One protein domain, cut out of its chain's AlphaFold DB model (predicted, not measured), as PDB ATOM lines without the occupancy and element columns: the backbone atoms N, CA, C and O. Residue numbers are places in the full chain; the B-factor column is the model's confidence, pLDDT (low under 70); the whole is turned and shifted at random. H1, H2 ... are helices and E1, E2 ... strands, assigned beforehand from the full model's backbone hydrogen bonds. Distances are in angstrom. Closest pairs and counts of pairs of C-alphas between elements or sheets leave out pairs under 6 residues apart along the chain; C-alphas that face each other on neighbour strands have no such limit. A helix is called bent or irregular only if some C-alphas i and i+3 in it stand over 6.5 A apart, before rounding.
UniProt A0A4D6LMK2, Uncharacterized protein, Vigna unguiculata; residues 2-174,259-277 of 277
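What this domain is: This is residues 2 to 174 and 259 to 277 of the 277 residues of an uncharacterized protein of Vigna unguiculata (UniProt A0A4D6LMK2). What does the model look like? A body of short helices and long loops is gathered round H2, and the long helix H8 leaves it as an arm whose residues 159 to 174 stick out. The strand hairpin of E1 and E2 lies to one side, with E1 near residues 16 to 23 of H2. What is it made of? The printed part has 192 residues, mostly helix by class, with eight named helices, H1 to H8, then two antiparallel strands, E1 and E2. How large is it? It is compact, with a radius of gyration of the C-alphas of 18.9 A, and spans 67 by 41 by 37 A, the arm making the length.

How they stand to each other: How is the sheet paired? E1, residues 259 to 266, and E2, residues 269 to 276, form an antiparallel hairpin at 148 degrees, with N 261 and O 273 within hydrogen-bond range at 2.9 A. The closest C-alphas of E1 and H2, residues 16 to 31, are those of Leu 262 and Pro 16, 7.6 A apart. What meets H2? H7, residues 131 to 137, touches H2 at a steep tilt of 47 degrees, the same way, closest at C-alphas 131 and 24, 5.1 A. H8, residues 143 to 174, touches H2 with residues 143 to 147 alone, closest at C-alphas 144 and 31, 4.4 A, and forms a helical hairpin with H7. H3, residues 38 to 44, is close to H2 but not clearly touching, with C-alphas 41 and 25 closest at 6.9 A; H4, residues 60 to 63, and H2 are near each other. Where are the others? H1, residues 2 to 6, only just touches H3, with 3 pairs of C-alphas within 8 A, the closest being 3 and 38, 5.8 A. H6, residues 113 to 121, is close to H3 but not clearly touching, with C-alphas 119 and 40 closest at 6.7 A; H5, residues 77 to 83, touches no helix. Do the helix backbones hold? Every O i to N i+4 pair is within hydrogen-bond range in H1, H2, H6 and H7, against 2 of 3 in H3, 27 of 28 in H8 and 0 of 3 in H5, which has 3 of 4 O i to N i+3 pairs within range; H4 is too short for an i+4 pair.

Where its parts are: How long are the elements? E1 measures 21.0 A, E2 21.4 A, H8 47.1 A, H2 22.4 A and H6 13.1 A. H5 is irregular, with C-alphas 78 and 81 7.3 A apart. Where are the anchors? C-alpha 2 opens H1 at (45.381, 25.399, 230.431), C-alpha 174 ends H8 at (32.042, -9.232, 190.590), and C-alpha 276 ends E2 at (30.924, 37.415, 228.714).

The domain as a whole: Where is the cut? Residues 175 to 258 are not printed, and C-alphas 174 and 259 are 54.9 A apart. Which links are long? Those from H3 to H4, H4 to H5 and H5 to H6. Where is confidence low? Residues under 70 include 46 to 55, 57 to 74 and 259 to 277; the mean pLDDT of the printed part is 72.0.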
ATOM      1  N   VAL A   2      44.183  26.200 230.065       79.44
ATOM      2  CA  VAL A   2      45.381  25.399 230.431       79.44
ATOM      3  C   VAL A   2      45.977  24.656 229.225       79.44
ATOM      4  O   VAL A   2      47.196  24.568 229.104       79.44
ATOM      5  N   VAL A   3      45.125  24.225 228.284       81.69
ATOM      6  CA  VAL A   3      45.512  23.572 227.019       81.69
ATOM      7  C   VAL A   3      46.606  24.354 226.282       81.69
ATOM      8  O   VAL A   3      47.623  23.766 225.931       81.69
ATOM      9  N   LEU A   4      46.456  25.678 226.115       82.06
ATOM     10  CA  LEU A   4      47.439  26.512 225.404       82.06
ATOM     11  C   LEU A   4      48.800  26.562 226.110       82.06
ATOM     12  O   LEU A   4      49.836  26.493 225.450       82.06
ATOM     13  N   ARG A   5      48.805  26.631 227.450       83.06
ATOM     14  CA  ARG A   5      50.036  26.555 228.253       83.06
ATOM     15  C   ARG A   5      50.718  25.196 228.058       83.06
ATOM     16  O   ARG A   5      51.933  25.149 227.902       83.06
ATOM     17  N   LYS A   6      49.943  24.103 228.029       84.00
ATOM     18  CA  LYS A   6      50.468  22.733 227.925       84.00
ATOM     19  C   LYS A   6      51.046  22.398 226.548       84.00
ATOM     20  O   LYS A   6      52.080  21.740 226.501       84.00
ATOM     21  N   ILE A   7      50.410  22.858 225.468       79.69
ATOM     22  CA  ILE A   7      50.892  22.674 224.084       79.69
ATOM     23  C   ILE A   7      51.886  23.761 223.639       79.69
ATOM     24  O   ILE A   7      52.326  23.758 222.495       79.69
ATOM     25  N   GLN A   8      52.205  24.711 224.527       80.25
ATOM     26  CA  GLN A   8      53.137  25.825 224.309       80.25
ATOM     27  C   GLN A   8      52.850  26.682 223.058       80.25
ATOM     28  O   GLN A   8      53.757  27.309 222.517       80.25
ATOM     29  N   CYS A   9      51.593  26.774 222.621       80.25
ATOM     30  CA  CYS A   9      51.185  27.591 221.473       80.25
ATOM     31  C   CYS A   9      50.447  28.855 221.919       80.25
ATOM     32  O   CYS A   9      49.549  28.796 222.764       80.25
ATOM     33  N   ALA A  10      50.744  29.982 221.274       80.12
ATOM     34  CA  ALA A  10      49.948  31.193 221.435       80.12
ATOM     35  C   ALA A  10      48.560  31.070 220.773       80.12
ATOM     36  O   ALA A  10      48.414  30.342 219.783       80.12
ATOM     37  N   PRO A  11      47.541  31.828 221.236       78.69
ATOM     38  CA  PRO A  11      46.191  31.814 220.668       78.69
ATOM     39  C   PRO A  11      46.126  31.981 219.142       78.69
ATOM     40  O   PRO A  11      45.268  31.392 218.488       78.69
ATOM     41  N   THR A  12      47.047  32.769 218.581       74.19
ATOM     42  CA  THR A  12      47.155  33.083 217.147       74.19
ATOM     43  C   THR A  12      47.903  32.025 216.330       74.19
ATOM     44  O   THR A  12      47.875  32.085 215.106       74.19
ATOM     45  N   GLN A  13      48.552  31.044 216.971       75.38
ATOM     46  CA  GLN A  13      49.142  29.878 216.296       75.38
ATOM     47  C   GLN A  13      48.137  28.733 216.125       75.38
ATOM     48  O   GLN A  13      48.331  27.864 215.273       75.38
ATOM     49  N   ILE A  14      47.076  28.717 216.938       76.25
ATOM     50  CA  ILE A  14      46.047  27.680 216.921       76.25
ATOM     51  C   ILE A  14      45.081  27.919 215.762       76.25
ATOM     52  O   ILE A  14      44.439  28.963 215.649       76.25
ATOM     53  N   HIS A  15      44.985  26.914 214.898       74.88
ATOM     54  CA  HIS A  15      44.136  26.921 213.717       74.88
ATOM     55  C   HIS A  15      42.634  26.991 214.092       74.88
ATOM     56  O   HIS A  15      42.242  26.349 215.071       74.88
ATOM     57  N   PRO A  16      41.760  27.685 213.329       74.69
ATOM     58  CA  PRO A  16      40.329  27.804 213.637       74.69
ATOM     59  C   PRO A  16      39.611  26.472 213.906       74.69
ATOM     60  O   PRO A  16      38.796  26.395 214.819       74.69
ATOM     61  N   ASN A  17      39.971  25.396 213.197       75.06
ATOM     62  CA  ASN A  17      39.451  24.046 213.473       75.06
ATOM     63  C   ASN A  17      39.744  23.577 214.902       75.06
ATOM     64  O   ASN A  17      38.883  22.993 215.539       75.06
ATOM     65  N   ALA A  18      40.957  23.820 215.401       77.31
ATOM     66  CA  ALA A  18      41.370  23.399 216.733       77.31
ATOM     67  C   ALA A  18      40.670  24.235 217.813       77.31
ATOM     68  O   ALA A  18      40.233  23.693 218.825       77.31
ATOM     69  N   TRP A  19      40.460  25.530 217.549       82.06
ATOM     70  CA  TRP A  19      39.570  26.379 218.344       82.06
ATOM     71  C   TRP A  19      38.121  25.880 218.361       82.06
ATOM     72  O   TRP A  19      37.458  25.972 219.396       82.06
ATOM     73  N   ALA A  20      37.627  25.338 217.244       83.06
ATOM     74  CA  ALA A  20      36.315  24.704 217.188       83.06
ATOM     75  C   ALA A  20      36.302  23.377 217.967       83.06
ATOM     76  O   ALA A  20      35.432  23.190 218.804       83.06
ATOM     77  N   SER A  21      37.294  22.497 217.796       83.38
ATOM     78  CA  SER A  21      37.416  21.249 218.563       83.38
ATOM     79  C   SER A  21      37.467  21.483 220.077       83.38
ATOM     80  O   SER A  21      36.823  20.746 220.812       83.38
ATOM     81  N   MET A  22      38.174  22.515 220.558       86.31
ATOM     82  CA  MET A  22      38.202  22.858 221.990       86.31
ATOM     83  C   MET A  22      36.811  23.239 222.527       86.31
ATOM     84  O   MET A  22      36.421  22.770 223.593       86.31
ATOM     85  N   GLN A  23      36.043  24.047 221.788       87.00
ATOM     86  CA  GLN A  23      34.686  24.448 222.192       87.00
ATOM     87  C   GLN A  23      33.667  23.309 222.028       87.00
ATOM     88  O   GLN A  23      32.813  23.116 222.887       87.00
ATOM     89  N   ALA A  24      33.768  22.525 220.954       87.06
ATOM     90  CA  ALA A  24      32.922  21.361 220.715       87.06
ATOM     91  C   ALA A  24      33.142  20.265 221.773       87.06
ATOM     92  O   ALA A  24      32.191  19.590 222.155       87.06
ATOM     93  N   PHE A  25      34.364  20.128 222.298       88.69
ATOM     94  CA  PHE A  25      34.666  19.241 223.421       88.69
ATOM     95  C   PHE A  25      33.994  19.685 224.726       88.69
ATOM     96  O   PHE A  25      33.390  18.860 225.406       88.69
ATOM     97  N   GLU A  26      34.041  20.984 225.046       88.69
ATOM     98  CA  GLU A  26      33.330  21.564 226.197       88.69
ATOM     99  C   GLU A  26      31.813  21.318 226.099       88.69
ATOM    100  O   GLU A  26      31.191  20.888 227.071       88.69
ATOM    101  N   VAL A  27      31.230  21.520 224.909       87.50
ATOM    102  CA  VAL A  27      29.815  21.216 224.629       87.50
ATOM    103  C   VAL A  27      29.500  19.739 224.831       87.50
ATOM    104  O   VAL A  27      28.540  19.413 225.524       87.50
ATOM    105  N   LEU A  28      30.291  18.852 224.226       88.12
ATOM    106  CA  LEU A  28      30.021  17.419 224.224       88.12
ATOM    107  C   LEU A  28      30.103  16.823 225.631       88.12
ATOM    108  O   LEU A  28      29.215  16.073 226.025       88.12
ATOM    109  N   CYS A  29      31.117  17.211 226.410       88.19
ATOM    110  CA  CYS A  29      31.221  16.810 227.812       88.19
ATOM    111  C   CYS A  29      30.004  17.303 228.603       88.19
ATOM    112  O   CYS A  29      29.368  16.512 229.290       88.19
ATOM    113  N   ARG A  30      29.612  18.576 228.436       88.25
ATOM    114  CA  ARG A  30      28.442  19.153 229.114       88.25
ATOM    115  C   ARG A  30      27.124  18.463 228.742       88.25
ATOM    116  O   ARG A  30      26.269  18.325 229.608       88.25
ATOM    117  N   ALA A  31      26.956  18.035 227.492       86.75
ATOM    118  CA  ALA A  31      25.791  17.265 227.052       86.75
ATOM    119  C   ALA A  31      25.771  15.842 227.640       86.75
ATOM    120  O   ALA A  31      24.707  15.348 227.993       86.75
ATOM    121  N   ALA A  32      26.943  15.218 227.796       85.00
ATOM    122  CA  ALA A  32      27.115  13.890 228.387       85.00
ATOM    123  C   ALA A  32      27.241  13.887 229.931       85.00
ATOM    124  O   ALA A  32      27.500  12.839 230.515       85.00
ATOM    125  N   GLY A  33      27.105  15.041 230.600       85.50
ATOM    126  CA  GLY A  33      27.264  15.176 232.058       85.50
ATOM    127  C   GLY A  33      28.708  15.074 232.582       85.50
ATOM    128  O   GLY A  33      28.911  15.005 233.792       85.50
ATOM    129  N   LEU A  34      29.710  15.074 231.698       89.12
ATOM    130  CA  LEU A  34      31.128  14.869 232.013       89.12
ATOM    131  C   LEU A  34      31.871  16.187 232.276       89.12
ATOM    132  O   LEU A  34      31.511  17.248 231.752       89.12
ATOM    133  N   THR A  35      32.983  16.122 233.015       88.31
ATOM    134  CA  THR A  35      33.832  17.300 233.249       88.31
ATOM    135  C   THR A  35      34.843  17.470 232.113       88.31
ATOM    136  O   THR A  35      35.702  16.624 231.888       88.31
ATOM    137  N   ALA A  36      34.793  18.600 231.403       86.69
ATOM    138  CA  ALA A  36      35.697  18.884 230.284       86.69
ATOM    139  C   ALA A  36      37.140  19.197 230.751       86.69
ATOM    140  O   ALA A  36      37.535  20.361 230.861       86.69
ATOM    141  N   THR A  37      37.952  18.168 231.021       88.06
ATOM    142  CA  THR A  37      39.346  18.343 231.469       88.06
ATOM    143  C   THR A  37      40.345  18.505 230.311       88.06
ATOM    144  O   THR A  37      40.131  18.062 229.178       88.06
ATOM    145  N   MET A  38      41.490  19.141 230.595       88.75
ATOM    146  CA  MET A  38      42.594  19.263 229.631       88.75
ATOM    147  C   MET A  38      43.220  17.902 229.256       88.75
ATOM    148  O   MET A  38      43.479  17.707 228.066       88.75
ATOM    149  N   PRO A  39      43.456  16.961 230.197       85.88
ATOM    150  CA  PRO A  39      43.924  15.619 229.858       85.88
ATOM    151  C   PRO A  39      42.995  14.865 228.902       85.88
ATOM    152  O   PRO A  39      43.473  14.312 227.913       85.88
ATOM    153  N   LEU A  40      41.676  14.904 229.133       86.94
ATOM    154  CA  LEU A  40      40.702  14.255 228.253       86.94
ATOM    155  C   LEU A  40      40.722  14.854 226.840       86.94
ATOM    156  O   LEU A  40      40.823  14.107 225.865       86.94
ATOM    157  N   PHE A  41      40.722  16.187 226.713       86.81
ATOM    158  CA  PHE A  41      40.830  16.840 225.404       86.81
ATOM    159  C   PHE A  41      42.103  16.414 224.653       86.81
ATOM    160  O   PHE A  41      42.035  16.040 223.483       86.81
ATOM    161  N   LEU A  42      43.260  16.415 225.327       84.62
ATOM    162  CA  LEU A  42      44.549  16.038 224.732       84.62
ATOM    163  C   LEU A  42      44.735  14.522 224.534       84.62
ATOM    164  O   LEU A  42      45.723  14.114 223.927       84.62
ATOM    165  N   HIS A  43      43.806  13.673 224.985       82.69
ATOM    166  CA  HIS A  43      43.782  12.257 224.602       82.69
ATOM    167  C   HIS A  43      43.274  12.071 223.161       82.69
ATOM    168  O   HIS A  43      43.809  11.254 222.409       82.69
ATOM    169  N   PHE A  44      42.257  12.847 222.765       77.75
ATOM    170  CA  PHE A  44      41.652  12.789 221.428       77.75
ATOM    171  C   PHE A  44      42.275  13.788 220.443       77.75
ATOM    172  O   PHE A  44      42.421  13.482 219.259       77.75
ATOM    173  N   TYR A  45      42.654  14.982 220.908       75.75
ATOM    174  CA  TYR A  45      43.217  16.030 220.060       75.75
ATOM    175  C   TYR A  45      44.703  15.784 219.765       75.75
ATOM    176  O   TYR A  45      45.582  16.092 220.571       75.75
ATOM    177  N   LYS A  46      44.992  15.264 218.568       65.69
ATOM    178  CA  LYS A  46      46.358  15.108 218.054       65.69
ATOM    179  C   LYS A  46      46.796  16.329 217.251       65.69
ATOM    180  O   LYS A  46      46.104  16.778 216.343       65.69
ATOM    181  N   THR A  47      47.998  16.822 217.545       52.12
ATOM    182  CA  THR A  47      48.647  17.915 216.797       52.12
ATOM    183  C   THR A  47      49.141  17.482 215.411       52.12
ATOM    184  O   THR A  47      49.286  18.323 214.524       52.12
ATOM    185  N   ARG A  48      49.363  16.176 215.200       44.28
ATOM    186  CA  ARG A  48      49.680  15.568 213.899       44.28
ATOM    187  C   ARG A  48      48.411  14.992 213.261       44.28
ATOM    188  O   ARG A  48      47.696  14.224 213.899       44.28
ATOM    189  N   LEU A  49      48.173  15.308 211.985       43.59
ATOM    190  CA  LEU A  49      46.973  14.944 211.204       43.59
ATOM    191  C   LEU A  49      46.884  13.444 210.815       43.59
ATOM    192  O   LEU A  49      46.155  13.083 209.899       43.59
ATOM    193  N   THR A  50      47.647  12.566 211.468       35.97
ATOM    194  CA  THR A  50      48.004  11.223 210.974       35.97
ATOM    195  C   THR A  50      47.274  10.079 211.690       35.97
ATOM    196  O   THR A  50      47.810   8.978 211.797       35.97
ATOM    197  N   ALA A  51      46.090  10.322 212.262       41.06
ATOM    198  CA  ALA A  51      45.391   9.342 213.095       41.06
ATOM    199  C   ALA A  51      43.926   9.142 212.691       41.06
ATOM    200  O   ALA A  51      43.102  10.042 212.824       41.06
ATOM    201  N   ASN A  52      43.587   7.907 212.318       47.16
ATOM    202  CA  ASN A  52      42.254   7.495 211.856       47.16
ATOM    203  C   ASN A  52      41.170   7.440 212.957       47.16
ATOM    204  O   ASN A  52      40.059   6.999 212.682       47.16
ATOM    205  N   LYS A  53      41.497   7.855 214.188       56.28
ATOM    206  CA  LYS A  53      40.618   7.885 215.367       56.28
ATOM    207  C   LYS A  53      40.705   9.285 215.968       56.28
ATOM    208  O   LYS A  53      41.715   9.623 216.591       56.28
ATOM    209  N   SER A  54      39.704  10.109 215.680       66.44
ATOM    210  CA  SER A  54      39.622  11.522 216.049       66.44
ATOM    211  C   SER A  54      38.163  11.840 216.313       66.44
ATOM    212  O   SER A  54      37.337  11.790 215.401       66.44
ATOM    213  N   LEU A  55      37.873  12.231 217.552       69.44
ATOM    214  CA  LEU A  55      36.512  12.485 218.009       69.44
ATOM    215  C   LEU A  55      35.834  13.606 217.197       69.44
ATOM    216  O   LEU A  55      34.637  13.541 216.950       69.44
ATOM    217  N   PHE A  56      36.597  14.584 216.692       73.88
ATOM    218  CA  PHE A  56      36.086  15.635 215.805       73.88
ATOM    219  C   PHE A  56      36.620  15.529 214.377       73.88
ATOM    220  O   PHE A  56      37.771  15.144 214.147       73.88
ATOM    221  N   THR A  57      35.801  15.960 213.417       67.12
ATOM    222  CA  THR A  57      36.183  16.062 212.003       67.12
ATOM    223  C   THR A  57      37.225  17.155 211.772       67.12
ATOM    224  O   THR A  57      36.991  18.338 212.031       67.12
ATOM    225  N   LEU A  58      38.377  16.764 211.224       61.72
ATOM    226  CA  LEU A  58      39.449  17.671 210.814       61.72
ATOM    227  C   LEU A  58      39.080  18.360 209.488       61.72
ATOM    228  O   LEU A  58      39.123  17.746 208.424       61.72
ATOM    229  N   TYR A  59      38.743  19.651 209.537       50.34
ATOM    230  CA  TYR A  59      38.396  20.447 208.350       50.34
ATOM    231  C   TYR A  59      39.653  20.805 207.522       50.34
ATOM    232  O   TYR A  59      40.230  21.888 207.638       50.34
ATOM    233  N   LEU A  60      40.108  19.856 206.701       47.72
ATOM    234  CA  LEU A  60      41.338  19.934 205.894       47.72
ATOM    235  C   LEU A  60      41.398  21.156 204.951       47.72
ATOM    236  O   LEU A  60      42.482  21.669 204.679       47.72
ATOM    237  N   ALA A  61      40.248  21.666 204.500       45.75
ATOM    238  CA  ALA A  61      40.154  22.723 203.488       45.75
ATOM    239  C   ALA A  61      40.730  24.099 203.905       45.75
ATOM    240  O   ALA A  61      41.054  24.909 203.040       45.75
ATOM    241  N   SER A  62      40.906  24.381 205.202       51.00
ATOM    242  CA  SER A  62      41.430  25.679 205.678       51.00
ATOM    243  C   SER A  62      42.959  25.821 205.675       51.00
ATOM    244  O   SER A  62      43.460  26.890 206.020       51.00
ATOM    245  N   TYR A  63      43.724  24.792 205.296       48.28
ATOM    246  CA  TYR A  63      45.190  24.808 205.438       48.28
ATOM    247  C   TYR A  63      45.904  25.903 204.610       48.28
ATOM    248  O   TYR A  63      46.989  26.362 204.975       48.28
ATOM    249  N   LYS A  64      45.307  26.357 203.499       55.03
ATOM    250  CA  LYS A  64      45.947  27.286 202.555       55.03
ATOM    251  C   LYS A  64      45.934  28.731 203.084       55.03
ATOM    252  O   LYS A  64      44.886  29.359 203.177       55.03
ATOM    253  N   GLY A  65      47.117  29.273 203.388       55.47
ATOM    254  CA  GLY A  65      47.315  30.700 203.694       55.47
ATOM    255  C   GLY A  65      47.133  31.131 205.158       55.47
ATOM    256  O   GLY A  65      47.232  32.319 205.443       55.47
ATOM    257  N   PHE A  66      46.926  30.213 206.111       59.00
ATOM    258  CA  PHE A  66      46.658  30.570 207.519       59.00
ATOM    259  C   PHE A  66      47.784  31.368 208.227       59.00
ATOM    260  O   PHE A  66      47.529  32.020 209.236       59.00
ATOM    261  N   LYS A  67      49.026  31.352 207.716       60.41
ATOM    262  CA  LYS A  67      50.210  31.962 208.358       60.41
ATOM    263  C   LYS A  67      50.907  33.043 207.509       60.41
ATOM    264  O   LYS A  67      52.129  33.063 207.436       60.41
ATOM    265  N   ILE A  68      50.146  33.935 206.868       56.84
ATOM    266  CA  ILE A  68      50.696  35.035 206.038       56.84
ATOM    267  C   ILE A  68      50.836  36.391 206.762       56.84
ATOM    268  O   ILE A  68      51.123  37.397 206.121       56.84
ATOM    269  N   GLY A  69      50.622  36.457 208.080       54.97
ATOM    270  CA  GLY A  69      50.718  37.714 208.828       54.97
ATOM    271  C   GLY A  69      50.791  37.535 210.343       54.97
ATOM    272  O   GLY A  69      50.380  36.510 210.886       54.97
ATOM    273  N   PHE A  70      51.313  38.560 211.021       57.09
ATOM    274  CA  PHE A  70      51.498  38.603 212.472       57.09
ATOM    275  C   PHE A  70      50.520  39.588 213.123       57.09
ATOM    276  O   PHE A  70      50.209  40.634 212.556       57.09
ATOM    277  N   PHE A  71      50.082  39.293 214.350       61.06
ATOM    278  CA  PHE A  71      49.200  40.163 215.132       61.06
ATOM    279  C   PHE A  71      49.830  40.481 216.491       61.06
ATOM    280  O   PHE A  71      50.144  39.573 217.261       61.06
ATOM    281  N   LYS A  72      49.988  41.772 216.806       61.62
ATOM    282  CA  LYS A  72      50.443  42.241 218.123       61.62
ATOM    283  C   LYS A  72      49.251  42.299 219.079       61.62
ATOM    284  O   LYS A  72      48.334  43.090 218.874       61.62
ATOM    285  N   VAL A  73      49.263  41.474 220.124       66.44
ATOM    286  CA  VAL A  73      48.234  41.504 221.174       66.44
ATOM    287  C   VAL A  73      48.513  42.676 222.116       66.44
ATOM    288  O   VAL A  73      49.565  42.725 222.749       66.44
ATOM    289  N   ALA A  74      47.569  43.612 222.212       69.31
ATOM    290  CA  ALA A  74      47.532  44.637 223.253       69.31
ATOM    291  C   ALA A  74      46.497  44.239 224.315       69.31
ATOM    292  O   ALA A  74      45.436  43.711 223.975       69.31
ATOM    293  N   ILE A  75      46.806  44.473 225.592       77.25
ATOM    294  CA  ILE A  75      45.987  44.027 226.725       77.25
ATOM    295  C   ILE A  75      45.527  45.260 227.511       77.25
ATOM    296  O   ILE A  75      46.358  45.867 228.181       77.25
ATOM    297  N   PRO A  76      44.241  45.650 227.448       79.75
ATOM    298  CA  PRO A  76      43.692  46.649 228.359       79.75
ATOM    299  C   PRO A  76      43.517  46.041 229.757       79.75
ATOM    300  O   PRO A  76      43.255  44.842 229.880       79.75
ATOM    301  N   ASP A  77      43.580  46.851 230.816       75.12
ATOM    302  CA  ASP A  77      43.543  46.345 232.198       75.12
ATOM    303  C   ASP A  77      42.258  45.574 232.541       75.12
ATOM    304  O   ASP A  77      42.310  44.547 233.216       75.12
ATOM    305  N   GLN A  78      41.115  45.960 231.961       75.81
ATOM    306  CA  GLN A  78      39.852  45.208 232.055       75.81
ATOM    307  C   GLN A  78      39.960  43.762 231.519       75.81
ATOM    308  O   GLN A  78      39.239  42.868 231.966       75.81
ATOM    309  N   GLY A  79      40.866  43.518 230.566       75.56
ATOM    310  CA  GLY A  79      41.163  42.201 230.003       75.56
ATOM    311  C   GLY A  79      42.227  41.408 230.775       75.56
ATOM    312  O   GLY A  79      42.366  40.203 230.556       75.56
ATOM    313  N   ARG A  80      42.969  42.051 231.688       80.88
ATOM    314  CA  ARG A  80      44.181  41.502 232.320       80.88
ATOM    315  C   ARG A  80      43.920  40.183 233.052       80.88
ATOM    316  O   ARG A  80      44.640  39.216 232.819       80.88
ATOM    317  N   LYS A  81      42.822  40.083 233.815       83.00
ATOM    318  CA  LYS A  81      42.427  38.873 234.573       83.00
ATOM    319  C   LYS A  81      42.212  37.602 233.729       83.00
ATOM    320  O   LYS A  81      42.258  36.489 234.255       83.00
ATOM    321  N   TYR A  82      41.980  37.742 232.422       80.56
ATOM    322  CA  TYR A  82      41.793  36.602 231.516       80.56
ATOM    323  C   TYR A  82      43.113  36.081 230.927       80.56
ATOM    324  O   TYR A  82      43.174  34.937 230.480       80.56
ATOM    325  N   ILE A  83      44.164  36.907 230.943       82.81
ATOM    326  CA  ILE A  83      45.470  36.621 230.331       82.81
ATOM    327  C   ILE A  83      46.550  36.373 231.390       82.81
ATOM    328  O   ILE A  83      47.452  35.573 231.154       82.81
ATOM    329  N   PHE A  84      46.434  36.993 232.562       84.88
ATOM    330  CA  PHE A  84      47.339  36.809 233.695       84.88
ATOM    331  C   PHE A  84      46.674  36.000 234.816       84.88
ATOM    332  O   PHE A  84      45.458  36.096 234.998       84.88
ATOM    333  N   ASP A  85      47.439  35.171 235.527       86.06
ATOM    334  CA  ASP A  85      47.035  34.523 236.784       86.06
ATOM    335  C   ASP A  85      47.148  35.484 237.981       86.06
ATOM    336  O   ASP A  85      47.436  36.670 237.807       86.06
ATOM    337  N   GLU A  86      46.789  35.011 239.175       86.88
ATOM    338  CA  GLU A  86      46.676  35.845 240.381       86.88
ATOM    339  C   GLU A  86      48.053  36.312 240.874       86.88
ATOM    340  O   GLU A  86      48.181  37.409 241.409       86.88
ATOM    341  N   GLU A  87      49.110  35.563 240.542       87.31
ATOM    342  CA  GLU A  87      50.507  35.958 240.745       87.31
ATOM    343  C   GLU A  87      51.040  36.875 239.622       87.31
ATOM    344  O   GLU A  87      52.238  37.146 239.543       87.31
ATOM    345  N   GLY A  88      50.175  37.331 238.707       82.94
ATOM    346  CA  GLY A  88      50.536  38.244 237.623       82.94
ATOM    347  C   GLY A  88      51.380  37.624 236.504       82.94
ATOM    348  O   GLY A  88      51.955  38.365 235.705       82.94
ATOM    349  N   ARG A  89      51.452  36.290 236.400       85.69
ATOM    350  CA  ARG A  89      52.173  35.568 235.336       85.69
ATOM    351  C   ARG A  89      51.223  35.282 234.174       85.69
ATOM    352  O   ARG A  89      50.006  35.258 234.325       85.69
ATOM    353  N   LEU A  90      51.752  35.065 232.972       85.50
ATOM    354  CA  LEU A  90      50.913  34.763 231.805       85.50
ATOM    355  C   LEU A  90      50.274  33.372 231.921       85.50
ATOM    356  O   LEU A  90      50.979  32.382 232.117       85.50
ATOM    357  N   LYS A  91      48.957  33.277 231.697       85.25
ATOM    358  CA  LYS A  91      48.179  32.022 231.692       85.25
ATOM    359  C   LYS A  91      48.523  31.092 230.517       85.25
ATOM    360  O   LYS A  91      48.203  29.907 230.577       85.25
ATOM    361  N   PHE A  92      49.141  31.616 229.457       85.81
ATOM    362  CA  PHE A  92      49.540  30.929 228.216       85.81
ATOM    363  C   PHE A  92      50.497  31.832 227.397       85.81
ATOM    364  O   PHE A  92      50.540  33.036 227.657       85.81
ATOM    365  N   PRO A  93      51.252  31.309 226.408       83.31
ATOM    366  CA  PRO A  93      52.121  32.135 225.562       83.31
ATOM    367  C   PRO A  93      51.340  33.191 224.762       83.31
ATOM    368  O   PRO A  93      50.297  32.892 224.187       83.31
ATOM    369  N   LEU A  94      51.855  34.422 224.683       79.44
ATOM    370  CA  LEU A  94      51.276  35.488 223.844       79.44
ATOM    371  C   LEU A  94      51.940  35.607 222.468       79.44
ATOM    372  O   LEU A  94      51.291  35.999 221.500       79.44
ATOM    373  N   TYR A  95      53.223  35.260 222.389       77.81
ATOM    374  CA  TYR A  95      54.040  35.327 221.180       77.81
ATOM    375  C   TYR A  95      54.211  33.941 220.563       77.81
ATOM    376  O   TYR A  95      54.024  32.926 221.231       77.81
ATOM    377  N   TRP A  96      54.549  33.894 219.276       77.81
ATOM    378  CA  TRP A  96      54.695  32.633 218.559       77.81
ATOM    379  C   TRP A  96      55.917  31.849 219.045       77.81
ATOM    380  O   TRP A  96      57.052  32.241 218.789       77.81
ATOM    381  N   THR A  97      55.681  30.698 219.675       74.94
ATOM    382  CA  THR A  97      56.719  29.686 219.900       74.94
ATOM    383  C   THR A  97      57.159  29.158 218.538       74.94
ATOM    384  O   THR A  97      56.326  28.631 217.798       74.94
ATOM    385  N   VAL A  98      58.429  29.344 218.168       60.41
ATOM    386  CA  VAL A  98      58.897  29.128 216.783       60.41
ATOM    387  C   VAL A  98      58.749  27.661 216.358       60.41
ATOM    388  O   VAL A  98      58.231  27.386 215.278       60.41
ATOM    389  N   PHE A  99      59.085  26.731 217.256       64.69
ATOM    390  CA  PHE A  99      58.792  25.304 217.126       64.69
ATOM    391  C   PHE A  99      58.195  24.787 218.446       64.69
ATOM    392  O   PHE A  99      58.949  24.468 219.363       64.69
ATOM    393  N   PRO A 100      56.856  24.743 218.602       68.62
ATOM    394  CA  PRO A 100      56.251  24.121 219.773       68.62
ATOM    395  C   PRO A 100      56.526  22.607 219.727       68.62
ATOM    396  O   PRO A 100      56.377  22.003 218.656       68.62
ATOM    397  N   PRO A 101      56.929  21.972 220.843       66.50
ATOM    398  CA  PRO A 101      57.221  20.546 220.854       66.50
ATOM    399  C   PRO A 101      55.963  19.745 220.478       66.50
ATOM    400  O   PRO A 101      54.858  20.108 220.908       66.50
ATOM    401  N   PRO A 102      56.090  18.650 219.703       61.22
ATOM    402  CA  PRO A 102      54.966  17.774 219.405       61.22
ATOM    403  C   PRO A 102      54.296  17.323 220.704       61.22
ATOM    404  O   PRO A 102      54.886  16.605 221.504       61.22
ATOM    405  N   THR A 103      53.064  17.775 220.939       64.44
ATOM    406  CA  THR A 103      52.282  17.272 222.069       64.44
ATOM    407  C   THR A 103      51.794  15.877 221.713       64.44
ATOM    408  O   THR A 103      50.862  15.737 220.914       64.44
ATOM    409  N   ASP A 104      52.443  14.869 222.290       65.31
ATOM    410  CA  ASP A 104      51.966  13.491 222.261       65.31
ATOM    411  C   ASP A 104      50.601  13.368 222.962       65.31
ATOM    412  O   ASP A 104      50.288  14.173 223.849       65.31
ATOM    413  N   PRO A 105      49.764  12.383 222.579       68.44
ATOM    414  CA  PRO A 105      48.454  12.189 223.191       68.44
ATOM    415  C   PRO A 105      48.583  11.991 224.698       68.44
ATOM    416  O   PRO A 105      49.473  11.269 225.153       68.44
ATOM    417  N   TRP A 106      47.682  12.581 225.485       75.44
ATOM    418  CA  TRP A 106      47.744  12.410 226.935       75.44
ATOM    419  C   TRP A 106      47.509  10.941 227.305       75.44
ATOM    420  O   TRP A 106      46.434  10.385 227.066       75.44
ATOM    421  N   ALA A 107      48.544  10.296 227.839       77.50
ATOM    422  CA  ALA A 107      48.560   8.857 228.055       77.50
ATOM    423  C   ALA A 107      47.570   8.434 229.165       77.50
ATOM    424  O   ALA A 107      47.276   9.205 230.082       77.50
ATOM    425  N   LYS A 108      46.975   7.234 229.043       80.12
ATOM    426  CA  LYS A 108      45.810   6.805 229.853       80.12
ATOM    427  C   LYS A 108      46.162   6.588 231.334       80.12
ATOM    428  O   LYS A 108      45.321   6.790 232.204       80.12
ATOM    429  N   ASP A 109      47.396   6.187 231.598       82.44
ATOM    430  CA  ASP A 109      48.048   6.110 232.908       82.44
ATOM    431  C   ASP A 109      48.090   7.473 233.621       82.44
ATOM    432  O   ASP A 109      47.833   7.550 234.820       82.44
ATOM    433  N   ARG A 110      48.303   8.564 232.873       85.25
ATOM    434  CA  ARG A 110      48.374   9.942 233.391       85.25
ATOM    435  C   ARG A 110      47.010  10.592 233.649       85.25
ATOM    436  O   ARG A 110      46.948  11.809 233.823       85.25
ATOM    437  N   LEU A 111      45.926   9.823 233.615       86.94
ATOM    438  CA  LEU A 111      44.571  10.277 233.928       86.94
ATOM    439  C   LEU A 111      44.200   9.880 235.356       86.94
ATOM    440  O   LEU A 111      44.566   8.796 235.825       86.94
ATOM    441  N   THR A 112      43.419  10.715 236.033       90.31
ATOM    442  CA  THR A 112      42.796  10.350 237.316       90.31
ATOM    443  C   THR A 112      41.807   9.181 237.145       90.31
ATOM    444  O   THR A 112      41.374   8.897 236.024       90.31
ATOM    445  N   PRO A 113      41.419   8.466 238.222       90.12
ATOM    446  CA  PRO A 113      40.410   7.408 238.130       90.12
ATOM    447  C   PRO A 113      39.070   7.896 237.559       90.12
ATOM    448  O   PRO A 113      38.483   7.198 236.737       90.12
ATOM    449  N   ALA A 114      38.641   9.113 237.918       88.38
ATOM    450  CA  ALA A 114      37.436   9.745 237.381       88.38
ATOM    451  C   ALA A 114      37.560  10.007 235.870       88.38
ATOM    452  O   ALA A 114      36.753   9.513 235.089       88.38
ATOM    453  N   GLU A 115      38.642  10.655 235.423       90.50
ATOM    454  CA  GLU A 115      38.892  10.863 233.989       90.50
ATOM    455  C   GLU A 115      39.017   9.542 233.208       90.50
ATOM    456  O   GLU A 115      38.741   9.499 232.013       90.50
ATOM    457  N   ARG A 116      39.413   8.432 233.841       89.56
ATOM    458  CA  ARG A 116      39.415   7.113 233.186       89.56
ATOM    459  C   ARG A 116      38.009   6.545 232.971       89.56
ATOM    460  O   ARG A 116      37.848   5.791 232.009       89.56
ATOM    461  N   ALA A 117      37.029   6.915 233.796       89.94
ATOM    462  CA  ALA A 117      35.614   6.611 233.579       89.94
ATOM    463  C   ALA A 117      35.013   7.530 232.500       89.94
ATOM    464  O   ALA A 117      34.478   7.025 231.512       89.94
ATOM    465  N   ASP A 118      35.221   8.847 232.597       89.50
ATOM    466  CA  ASP A 118      34.806   9.823 231.573       89.50
ATOM    467  C   ASP A 118      35.370   9.452 230.188       89.50
ATOM    468  O   ASP A 118      34.669   9.499 229.178       89.50
ATOM    469  N   LEU A 119      36.630   9.000 230.126       87.75
ATOM    470  CA  LEU A 119      37.259   8.530 228.891       87.75
ATOM    471  C   LEU A 119      36.628   7.245 228.330       87.75
ATOM    472  O   LEU A 119      36.710   7.019 227.122       87.75
ATOM    473  N   ALA A 120      36.050   6.385 229.170       88.06
ATOM    474  CA  ALA A 120      35.327   5.206 228.697       88.06
ATOM    475  C   ALA A 120      34.022   5.627 228.005       88.06
ATOM    476  O   ALA A 120      33.778   5.200 226.879       88.06
ATOM    477  N   VAL A 121      33.264   6.552 228.609       88.38
ATOM    478  CA  VAL A 121      32.050   7.143 228.013       88.38
ATOM    479  C   VAL A 121      32.380   7.886 226.715       88.38
ATOM    480  O   VAL A 121      31.771   7.632 225.681       88.38
ATOM    481  N   LEU A 122      33.419   8.727 226.702       87.25
ATOM    482  CA  LEU A 122      33.870   9.432 225.491       87.25
ATOM    483  C   LEU A 122      34.361   8.489 224.370       87.25
ATOM    484  O   LEU A 122      34.543   8.940 223.242       87.25
ATOM    485  N   LYS A 123      34.581   7.197 224.654       85.56
ATOM    486  CA  LYS A 123      34.963   6.165 223.670       85.56
ATOM    487  C   LYS A 123      33.803   5.314 223.155       85.56
ATOM    488  O   LYS A 123      34.020   4.568 222.205       85.56
ATOM    489  N   THR A 124      32.600   5.438 223.716       85.56
ATOM    490  CA  THR A 124      31.375   4.874 223.120       85.56
ATOM    491  C   THR A 124      30.671   5.860 222.181       85.56
ATOM    492  O   THR A 124      29.663   5.512 221.574       85.56
ATOM    493  N   LEU A 125      31.180   7.091 222.062       83.12
ATOM    494  CA  LEU A 125      30.646   8.121 221.171       83.12
ATOM    495  C   LEU A 125      31.122   7.934 219.715       83.12
ATOM    496  O   LEU A 125      32.190   7.357 219.494       83.12
ATOM    497  N   PRO A 126      30.379   8.455 218.718       79.31
ATOM    498  CA  PRO A 126      30.831   8.496 217.327       79.31
ATOM    499  C   PRO A 126      32.212   9.144 217.148       79.31
ATOM    500  O   PRO A 126      32.467  10.248 217.624       79.31
ATOM    501  N   ASP A 127      33.076   8.497 216.362       77.44
ATOM    502  CA  ASP A 127      34.241   9.145 215.745       77.44
ATOM    503  C   ASP A 127      33.773  10.214 214.730       77.44
ATOM    504  O   ASP A 127      32.732  10.066 214.082       77.44
ATOM    505  N   LYS A 128      34.586  11.260 214.521       76.88
ATOM    506  CA  LYS A 128      34.372  12.317 213.507       76.88
ATOM    507  C   LYS A 128      33.049  13.097 213.652       76.88
ATOM    508  O   LYS A 128      32.367  13.381 212.667       76.88
ATOM    509  N   ILE A 129      32.707  13.524 214.868       82.44
ATOM    510  CA  ILE A 129      31.578  14.441 215.098       82.44
ATOM    511  C   ILE A 129      31.902  15.821 214.483       82.44
ATOM    512  O   ILE A 129      33.016  16.335 214.670       82.44
ATOM    513  N   PRO A 130      30.983  16.468 213.742       81.62
ATOM    514  CA  PRO A 130      31.226  17.797 213.187       81.62
ATOM    515  C   PRO A 130      31.224  18.865 214.305       81.62
ATOM    516  O   PRO A 130      30.213  19.047 214.985       81.62
ATOM    517  N   PRO A 131      32.320  19.629 214.511       81.81
ATOM    518  CA  PRO A 131      32.430  20.520 215.671       81.81
ATOM    519  C   PRO A 131      31.587  21.802 215.562       81.81
ATOM    520  O   PRO A 131      31.231  22.383 216.583       81.81
ATOM    521  N   ILE A 132      31.255  22.267 214.350       84.50
ATOM    522  CA  ILE A 132      30.490  23.514 214.161       84.50
ATOM    523  C   ILE A 132      29.014  23.369 214.589       84.50
ATOM    524  O   ILE A 132      28.576  24.224 215.362       84.50
ATOM    525  N   PRO A 133      28.266  22.316 214.193       84.19
ATOM    526  CA  PRO A 133      26.933  22.034 214.734       84.19
ATOM    527  C   PRO A 133      26.896  21.976 216.268       84.19
ATOM    528  O   PRO A 133      26.086  22.668 216.875       84.19
ATOM    529  N   LEU A 134      27.840  21.275 216.912       84.88
ATOM    530  CA  LEU A 134      27.920  21.223 218.381       84.88
ATOM    531  C   LEU A 134      28.050  22.621 219.013       84.88
ATOM    532  O   LEU A 134      27.347  22.950 219.964       84.88
ATOM    533  N   ILE A 135      28.896  23.497 218.462       84.56
ATOM    534  CA  ILE A 135      29.028  24.882 218.953       84.56
ATOM    535  C   ILE A 135      27.732  25.685 218.740       84.56
ATOM    536  O   ILE A 135      27.445  26.604 219.509       84.56
ATOM    537  N   GLN A 136      26.923  25.356 217.729       86.00
ATOM    538  CA  GLN A 136      25.618  25.985 217.510       86.00
ATOM    539  C   GLN A 136      24.571  25.529 218.541       86.00
ATOM    540  O   GLN A 136      23.754  26.357 218.948       86.00
ATOM    541  N   CYS A 137      24.653  24.294 219.060       86.12
ATOM    542  CA  CYS A 137      23.785  23.795 220.139       86.12
ATOM    543  C   CYS A 137      23.857  24.633 221.425       86.12
ATOM    544  O   CYS A 137      22.897  24.642 222.185       86.12
ATOM    545  N   LEU A 138      24.922  25.420 221.646       82.56
ATOM    546  CA  LEU A 138      25.004  26.410 222.738       82.56
ATOM    547  C   LEU A 138      23.924  27.510 222.687       82.56
ATOM    548  O   LEU A 138      23.858  28.334 223.597       82.56
ATOM    549  N   ARG A 139      23.123  27.566 221.616       83.62
ATOM    550  CA  ARG A 139      21.952  28.447 221.462       83.62
ATOM    551  C   ARG A 139      20.617  27.708 221.618       83.62
ATOM    552  O   ARG A 139      19.579  28.357 221.580       83.62
ATOM    553  N   SER A 140      20.640  26.381 221.752       83.25
ATOM    554  CA  SER A 140      19.454  25.572 222.035       83.25
ATOM    555  C   SER A 140      19.069  25.717 223.513       83.25
ATOM    556  O   SER A 140      19.969  25.707 224.358       83.25
ATOM    557  N   PRO A 141      17.771  25.807 223.859       82.25
ATOM    558  CA  PRO A 141      17.329  25.664 225.246       82.25
ATOM    559  C   PRO A 141      17.552  24.231 225.762       82.25
ATOM    560  O   PRO A 141      17.894  24.041 226.925       82.25
ATOM    561  N   ASP A 142      17.428  23.233 224.882       86.88
ATOM    562  CA  ASP A 142      17.731  21.826 225.150       86.88
ATOM    563  C   ASP A 142      19.089  21.481 224.520       86.88
ATOM    564  O   ASP A 142      19.201  21.186 223.323       86.88
ATOM    565  N   LEU A 143      20.154  21.630 225.315       86.12
ATOM    566  CA  LEU A 143      21.527  21.356 224.885       86.12
ATOM    567  C   LEU A 143      21.804  19.849 224.706       86.12
ATOM    568  O   LEU A 143      22.382  19.509 223.672       86.12
ATOM    569  N   PRO A 144      21.437  18.945 225.646       86.19
ATOM    570  CA  PRO A 144      21.732  17.523 225.495       86.19
ATOM    571  C   PRO A 144      21.064  16.925 224.259       86.19
ATOM    572  O   PRO A 144      21.759  16.323 223.442       86.19
ATOM    573  N   ARG A 145      19.755  17.142 224.064       87.81
ATOM    574  CA  ARG A 145      19.009  16.556 222.940       87.81
ATOM    575  C   ARG A 145      19.588  16.959 221.591       87.81
ATOM    576  O   ARG A 145      19.924  16.087 220.798       87.81
ATOM    577  N   ALA A 146      19.825  18.255 221.383       87.88
ATOM    578  CA  ALA A 146      20.401  18.759 220.137       87.88
ATOM    579  C   ALA A 146      21.799  18.173 219.838       87.88
ATOM    580  O   ALA A 146      22.177  18.037 218.676       87.88
ATOM    581  N   VAL A 147      22.569  17.805 220.870       86.75
ATOM    582  CA  VAL A 147      23.860  17.114 220.719       86.75
ATOM    583  C   VAL A 147      23.673  15.619 220.423       86.75
ATOM    584  O   VAL A 147      24.377  15.091 219.559       86.75
ATOM    585  N   TYR A 148      22.715  14.942 221.063       86.88
ATOM    586  CA  TYR A 148      22.364  13.551 220.744       86.88
ATOM    587  C   TYR A 148      21.829  13.396 219.312       86.88
ATOM    588  O   TYR A 148      22.268  12.483 218.611       86.88
ATOM    589  N   ASP A 149      20.986  14.317 218.839       87.00
ATOM    590  CA  ASP A 149      20.453  14.324 217.470       87.00
ATOM    591  C   ASP A 149      21.591  14.397 216.427       87.00
ATOM    592  O   ASP A 149      21.652  13.587 215.498       87.00
ATOM    593  N   ILE A 150      22.570  15.293 216.629       85.88
ATOM    594  CA  ILE A 150      23.771  15.397 215.776       85.88
ATOM    595  C   ILE A 150      24.595  14.105 215.804       85.88
ATOM    596  O   ILE A 150      25.109  13.677 214.766       85.88
ATOM    597  N   MET A 151      24.747  13.470 216.969       84.19
ATOM    598  CA  MET A 151      25.479  12.205 217.086       84.19
ATOM    599  C   MET A 151      24.760  11.056 216.369       84.19
ATOM    600  O   MET A 151      25.418  10.288 215.668       84.19
ATOM    601  N   ALA A 152      23.430  10.980 216.456       83.69
ATOM    602  CA  ALA A 152      22.627  10.003 215.723       83.69
ATOM    603  C   ALA A 152      22.764  10.189 214.201       83.69
ATOM    604  O   ALA A 152      23.105   9.240 213.492       83.69
ATOM    605  N   GLN A 153      22.624  11.420 213.695       82.75
ATOM    606  CA  GLN A 153      22.839  11.737 212.274       82.75
ATOM    607  C   GLN A 153      24.276  11.432 211.809       82.75
ATOM    608  O   GLN A 153      24.486  10.935 210.699       82.75
ATOM    609  N   THR A 154      25.274  11.680 212.664       80.25
ATOM    610  CA  THR A 154      26.685  11.341 212.398       80.25
ATOM    611  C   THR A 154      26.890   9.824 212.318       80.25
ATOM    612  O   THR A 154      27.657   9.352 211.480       80.25
ATOM    613  N   MET A 155      26.204   9.029 213.145       72.69
ATOM    614  CA  MET A 155      26.284   7.566 213.068       72.69
ATOM    615  C   MET A 155      25.608   7.018 211.812       72.69
ATOM    616  O   MET A 155      26.236   6.239 211.097       72.69
ATOM    617  N   LEU A 156      24.389   7.469 211.497       74.56
ATOM    618  CA  LEU A 156      23.655   7.039 210.300       74.56
ATOM    619  C   LEU A 156      24.450   7.327 209.018       74.56
ATOM    620  O   LEU A 156      24.729   6.412 208.247       74.56
ATOM    621  N   SER A 157      24.922   8.566 208.842       71.56
ATOM    622  CA  SER A 157      25.711   8.955 207.664       71.56
ATOM    623  C   SER A 157      27.047   8.205 207.543       71.56
ATOM    624  O   SER A 157      27.442   7.832 206.437       71.56
ATOM    625  N   ASN A 158      27.727   7.906 208.660       69.06
ATOM    626  CA  ASN A 158      28.923   7.054 208.654       69.06
ATOM    627  C   ASN A 158      28.602   5.596 208.260       69.06
ATOM    628  O   ASN A 158      29.376   4.984 207.522       69.06
ATOM    629  N   VAL A 159      27.477   5.036 208.721       76.88
ATOM    630  CA  VAL A 159      27.032   3.676 208.361       76.88
ATOM    631  C   VAL A 159      26.634   3.601 206.885       76.88
ATOM    632  O   VAL A 159      27.108   2.708 206.186       76.88
ATOM    633  N   GLU A 160      25.858   4.563 206.375       76.38
ATOM    634  CA  GLU A 160      25.513   4.668 204.950       76.38
ATOM    635  C   GLU A 160      26.755   4.781 204.058       76.38
ATOM    636  O   GLU A 160      26.859   4.093 203.041       76.38
ATOM    637  N   PHE A 161      27.724   5.619 204.444       70.25
ATOM    638  CA  PHE A 161      28.985   5.759 203.717       70.25
ATOM    639  C   PHE A 161      29.765   4.439 203.685       70.25
ATOM    640  O   PHE A 161      30.223   4.015 202.625       70.25
ATOM    641  N   MET A 162      29.871   3.747 204.825       71.25
ATOM    642  CA  MET A 162      30.540   2.444 204.909       71.25
ATOM    643  C   MET A 162      29.782   1.331 204.174       71.25
ATOM    644  O   MET A 162      30.420   0.400 203.684       71.25
ATOM    645  N   ALA A 163      28.453   1.415 204.054       76.81
ATOM    646  CA  ALA A 163      27.660   0.510 203.228       76.81
ATOM    647  C   ALA A 163      27.942   0.741 201.734       76.81
ATOM    648  O   ALA A 163      28.351  -0.191 201.047       76.81
ATOM    649  N   ARG A 164      27.854   1.988 201.247       71.75
ATOM    650  CA  ARG A 164      28.166   2.347 199.846       71.75
ATOM    651  C   ARG A 164      29.625   2.060 199.466       71.75
ATOM    652  O   ARG A 164      29.908   1.709 198.327       71.75
ATOM    653  N   ALA A 165      30.558   2.163 200.413       67.44
ATOM    654  CA  ALA A 165      31.955   1.772 200.206       67.44
ATOM    655  C   ALA A 165      32.157   0.243 200.123       67.44
ATOM    656  O   ALA A 165      33.146  -0.208 199.547       67.44
ATOM    657  N   LYS A 166      31.242  -0.556 200.693       72.38
ATOM    658  CA  LYS A 166      31.231  -2.020 200.570       72.38
ATOM    659  C   LYS A 166      30.530  -2.496 199.298       72.38
ATOM    660  O   LYS A 166      31.034  -3.441 198.703       72.38
ATOM    661  N   THR A 167      29.421  -1.871 198.877       73.12
ATOM    662  CA  THR A 167      28.748  -2.271 197.624       73.12
ATOM    663  C   THR A 167      29.666  -2.045 196.435       73.12
ATOM    664  O   THR A 167      29.905  -2.995 195.709       73.12
ATOM    665  N   ARG A 168      30.318  -0.875 196.336       67.62
ATOM    666  CA  ARG A 168      31.292  -0.593 195.269       67.62
ATOM    667  C   ARG A 168      32.389  -1.643 195.162       67.62
ATOM    668  O   ARG A 168      32.604  -2.167 194.088       67.62
ATOM    669  N   ARG A 169      32.992  -2.048 196.284       61.84
ATOM    670  CA  ARG A 169      33.992  -3.127 196.264       61.84
ATOM    671  C   ARG A 169      33.429  -4.461 195.779       61.84
ATOM    672  O   ARG A 169      34.154  -5.191 195.137       61.84
ATOM    673  N   ARG A 170      32.159  -4.771 196.059       62.31
ATOM    674  CA  ARG A 170      31.492  -5.975 195.535       62.31
ATOM    675  C   ARG A 170      31.064  -5.837 194.073       62.31
ATOM    676  O   ARG A 170      31.041  -6.840 193.378       62.31
ATOM    677  N   GLU A 171      30.757  -4.627 193.616       56.66
ATOM    678  CA  GLU A 171      30.575  -4.302 192.197       56.66
ATOM    679  C   GLU A 171      31.910  -4.503 191.446       56.66
ATOM    680  O   GLU A 171      31.920  -5.153 190.405       56.66
ATOM    681  N   ASP A 172      33.032  -4.050 192.023       56.88
ATOM    682  CA  ASP A 172      34.394  -4.255 191.507       56.88
ATOM    683  C   ASP A 172      34.799  -5.753 191.531       56.88
ATOM    684  O   ASP A 172      35.235  -6.280 190.510       56.88
ATOM    685  N   ASP A 173      34.605  -6.461 192.658       54.94
ATOM    686  CA  ASP A 173      34.933  -7.896 192.812       54.94
ATOM    687  C   ASP A 173      34.172  -8.774 191.791       54.94
ATOM    688  O   ASP A 173      34.728  -9.721 191.242       54.94
ATOM    689  N   VAL A 174      32.890  -8.473 191.532       55.09
ATOM    690  CA  VAL A 174      32.042  -9.232 190.590       55.09
ATOM    691  C   VAL A 174      32.338  -8.866 189.130       55.09
ATOM    692  O   VAL A 174      32.145  -9.696 188.244       55.09
ATOM    693  N   ARG A 259      33.646  33.126 227.585       37.12
ATOM    694  CA  ARG A 259      33.999  32.294 226.426       37.12
ATOM    695  C   ARG A 259      34.883  33.060 225.438       37.12
ATOM    696  O   ARG A 259      34.580  34.189 225.051       37.12
ATOM    697  N   PHE A 260      35.973  32.434 224.996       40.91
ATOM    698  CA  PHE A 260      36.849  32.973 223.950       40.91
ATOM    699  C   PHE A 260      36.376  32.507 222.571       40.91
ATOM    700  O   PHE A 260      36.382  31.311 222.294       40.91
ATOM    701  N   GLY A 261      36.026  33.447 221.693       37.53
ATOM    702  CA  GLY A 261      35.680  33.171 220.300       37.53
ATOM    703  C   GLY A 261      36.546  33.973 219.332       37.53
ATOM    704  O   GLY A 261      36.672  35.191 219.468       37.53
ATOM    705  N   LEU A 262      37.111  33.313 218.318       40.53
ATOM    706  CA  LEU A 262      37.678  34.002 217.157       40.53
ATOM    707  C   LEU A 262      36.529  34.501 216.270       40.53
ATOM    708  O   LEU A 262      35.843  33.705 215.633       40.53
ATOM    709  N   MET A 263      36.333  35.817 216.208       32.81
ATOM    710  CA  MET A 263      35.330  36.438 215.346       32.81
ATOM    711  C   MET A 263      35.998  36.985 214.081       32.81
ATOM    712  O   MET A 263      36.928  37.794 214.154       32.81
ATOM    713  N   ARG A 264      35.538  36.543 212.906       32.41
ATOM    714  CA  ARG A 264      36.029  37.031 211.611       32.41
ATOM    715  C   ARG A 264      35.457  38.428 211.352       32.41
ATOM    716  O   ARG A 264      34.253  38.561 211.166       32.41
ATOM    717  N   LYS A 265      36.304  39.464 211.349       29.73
ATOM    718  CA  LYS A 265      35.909  40.849 211.012       29.73
ATOM    719  C   LYS A 265      36.092  41.192 209.532       29.73
ATOM    720  O   LYS A 265      35.485  42.135 209.046       29.73
ATOM    721  N   SER A 266      36.964  40.469 208.840       25.52
ATOM    722  CA  SER A 266      37.283  40.632 207.417       25.52
ATOM    723  C   SER A 266      37.904  39.317 206.915       25.52
ATOM    724  O   SER A 266      38.330  38.514 207.755       25.52
ATOM    725  N   PRO A 267      37.976  39.048 205.594       29.92
ATOM    726  CA  PRO A 267      38.608  37.844 205.056       29.92
ATOM    727  C   PRO A 267      39.956  37.483 205.701       29.92
ATOM    728  O   PRO A 267      40.169  36.299 205.974       29.92
ATOM    729  N   SER A 268      40.770  38.497 206.023       24.39
ATOM    730  CA  SER A 268      42.125  38.382 206.588       24.39
ATOM    731  C   SER A 268      42.245  38.769 208.072       24.39
ATOM    732  O   SER A 268      43.339  38.691 208.625       24.39
ATOM    733  N   ILE A 269      41.164  39.208 208.737       29.16
ATOM    734  CA  ILE A 269      41.215  39.720 210.122       29.16
ATOM    735  C   ILE A 269      40.326  38.885 211.043       29.16
ATOM    736  O   ILE A 269      39.094  38.925 210.960       29.16
ATOM    737  N   TRP A 270      40.973  38.197 211.982       37.75
ATOM    738  CA  TRP A 270      40.341  37.470 213.077       37.75
ATOM    739  C   TRP A 270      40.602  38.200 214.393       37.75
ATOM    740  O   TRP A 270      41.748  38.445 214.759       37.75
ATOM    741  N   VAL A 271      39.536  38.543 215.113       36.78
ATOM    742  CA  VAL A 271      39.619  39.173 216.433       36.78
ATOM    743  C   VAL A 271      39.388  38.105 217.493       36.78
ATOM    744  O   VAL A 271      38.373  37.410 217.455       36.78
ATOM    745  N   LEU A 272      40.299  37.991 218.461       39.31
ATOM    746  CA  LEU A 272      40.072  37.206 219.675       39.31
ATOM    747  C   LEU A 272      39.052  37.952 220.549       39.31
ATOM    748  O   LEU A 272      39.416  38.779 221.380       39.31
ATOM    749  N   THR A 273      37.765  37.704 220.319       37.31
ATOM    750  CA  THR A 273      36.691  38.293 221.121       37.31
ATOM    751  C   THR A 273      36.468  37.463 222.376       37.31
ATOM    752  O   THR A 273      36.129  36.280 222.305       37.31
ATOM    753  N   LEU A 274      36.635  38.088 223.537       37.69
ATOM    754  CA  LEU A 274      36.102  37.560 224.782       37.69
ATOM    755  C   LEU A 274      34.614  37.926 224.843       37.69
ATOM    756  O   LEU A 274      34.276  39.108 224.836       37.69
ATOM    757  N   ARG A 275      33.729  36.929 224.908       31.34
ATOM    758  CA  ARG A 275      32.321  37.135 225.259       31.34
ATOM    759  C   ARG A 275      32.104  36.717 226.706       31.34
ATOM    760  O   ARG A 275      32.200  35.539 227.038       31.34
ATOM    761  N   THR A 276      31.769  37.682 227.550       30.66
ATOM    762  CA  THR A 276      30.924  37.415 228.714       30.66
ATOM    763  C   THR A 276      29.517  37.124 228.198       30.66
ATOM    764  O   THR A 276      28.972  37.935 227.444       30.66
ATOM    765  N   CYS A 277      28.978  35.961 228.551       31.28
ATOM    766  CA  CYS A 277      27.533  35.745 228.577       31.28
ATOM    767  C   CYS A 277      26.965  36.328 229.874       31.28
ATOM    768  O   CYS A 277      27.723  36.324 230.872       31.28
TER     769      CYS A 277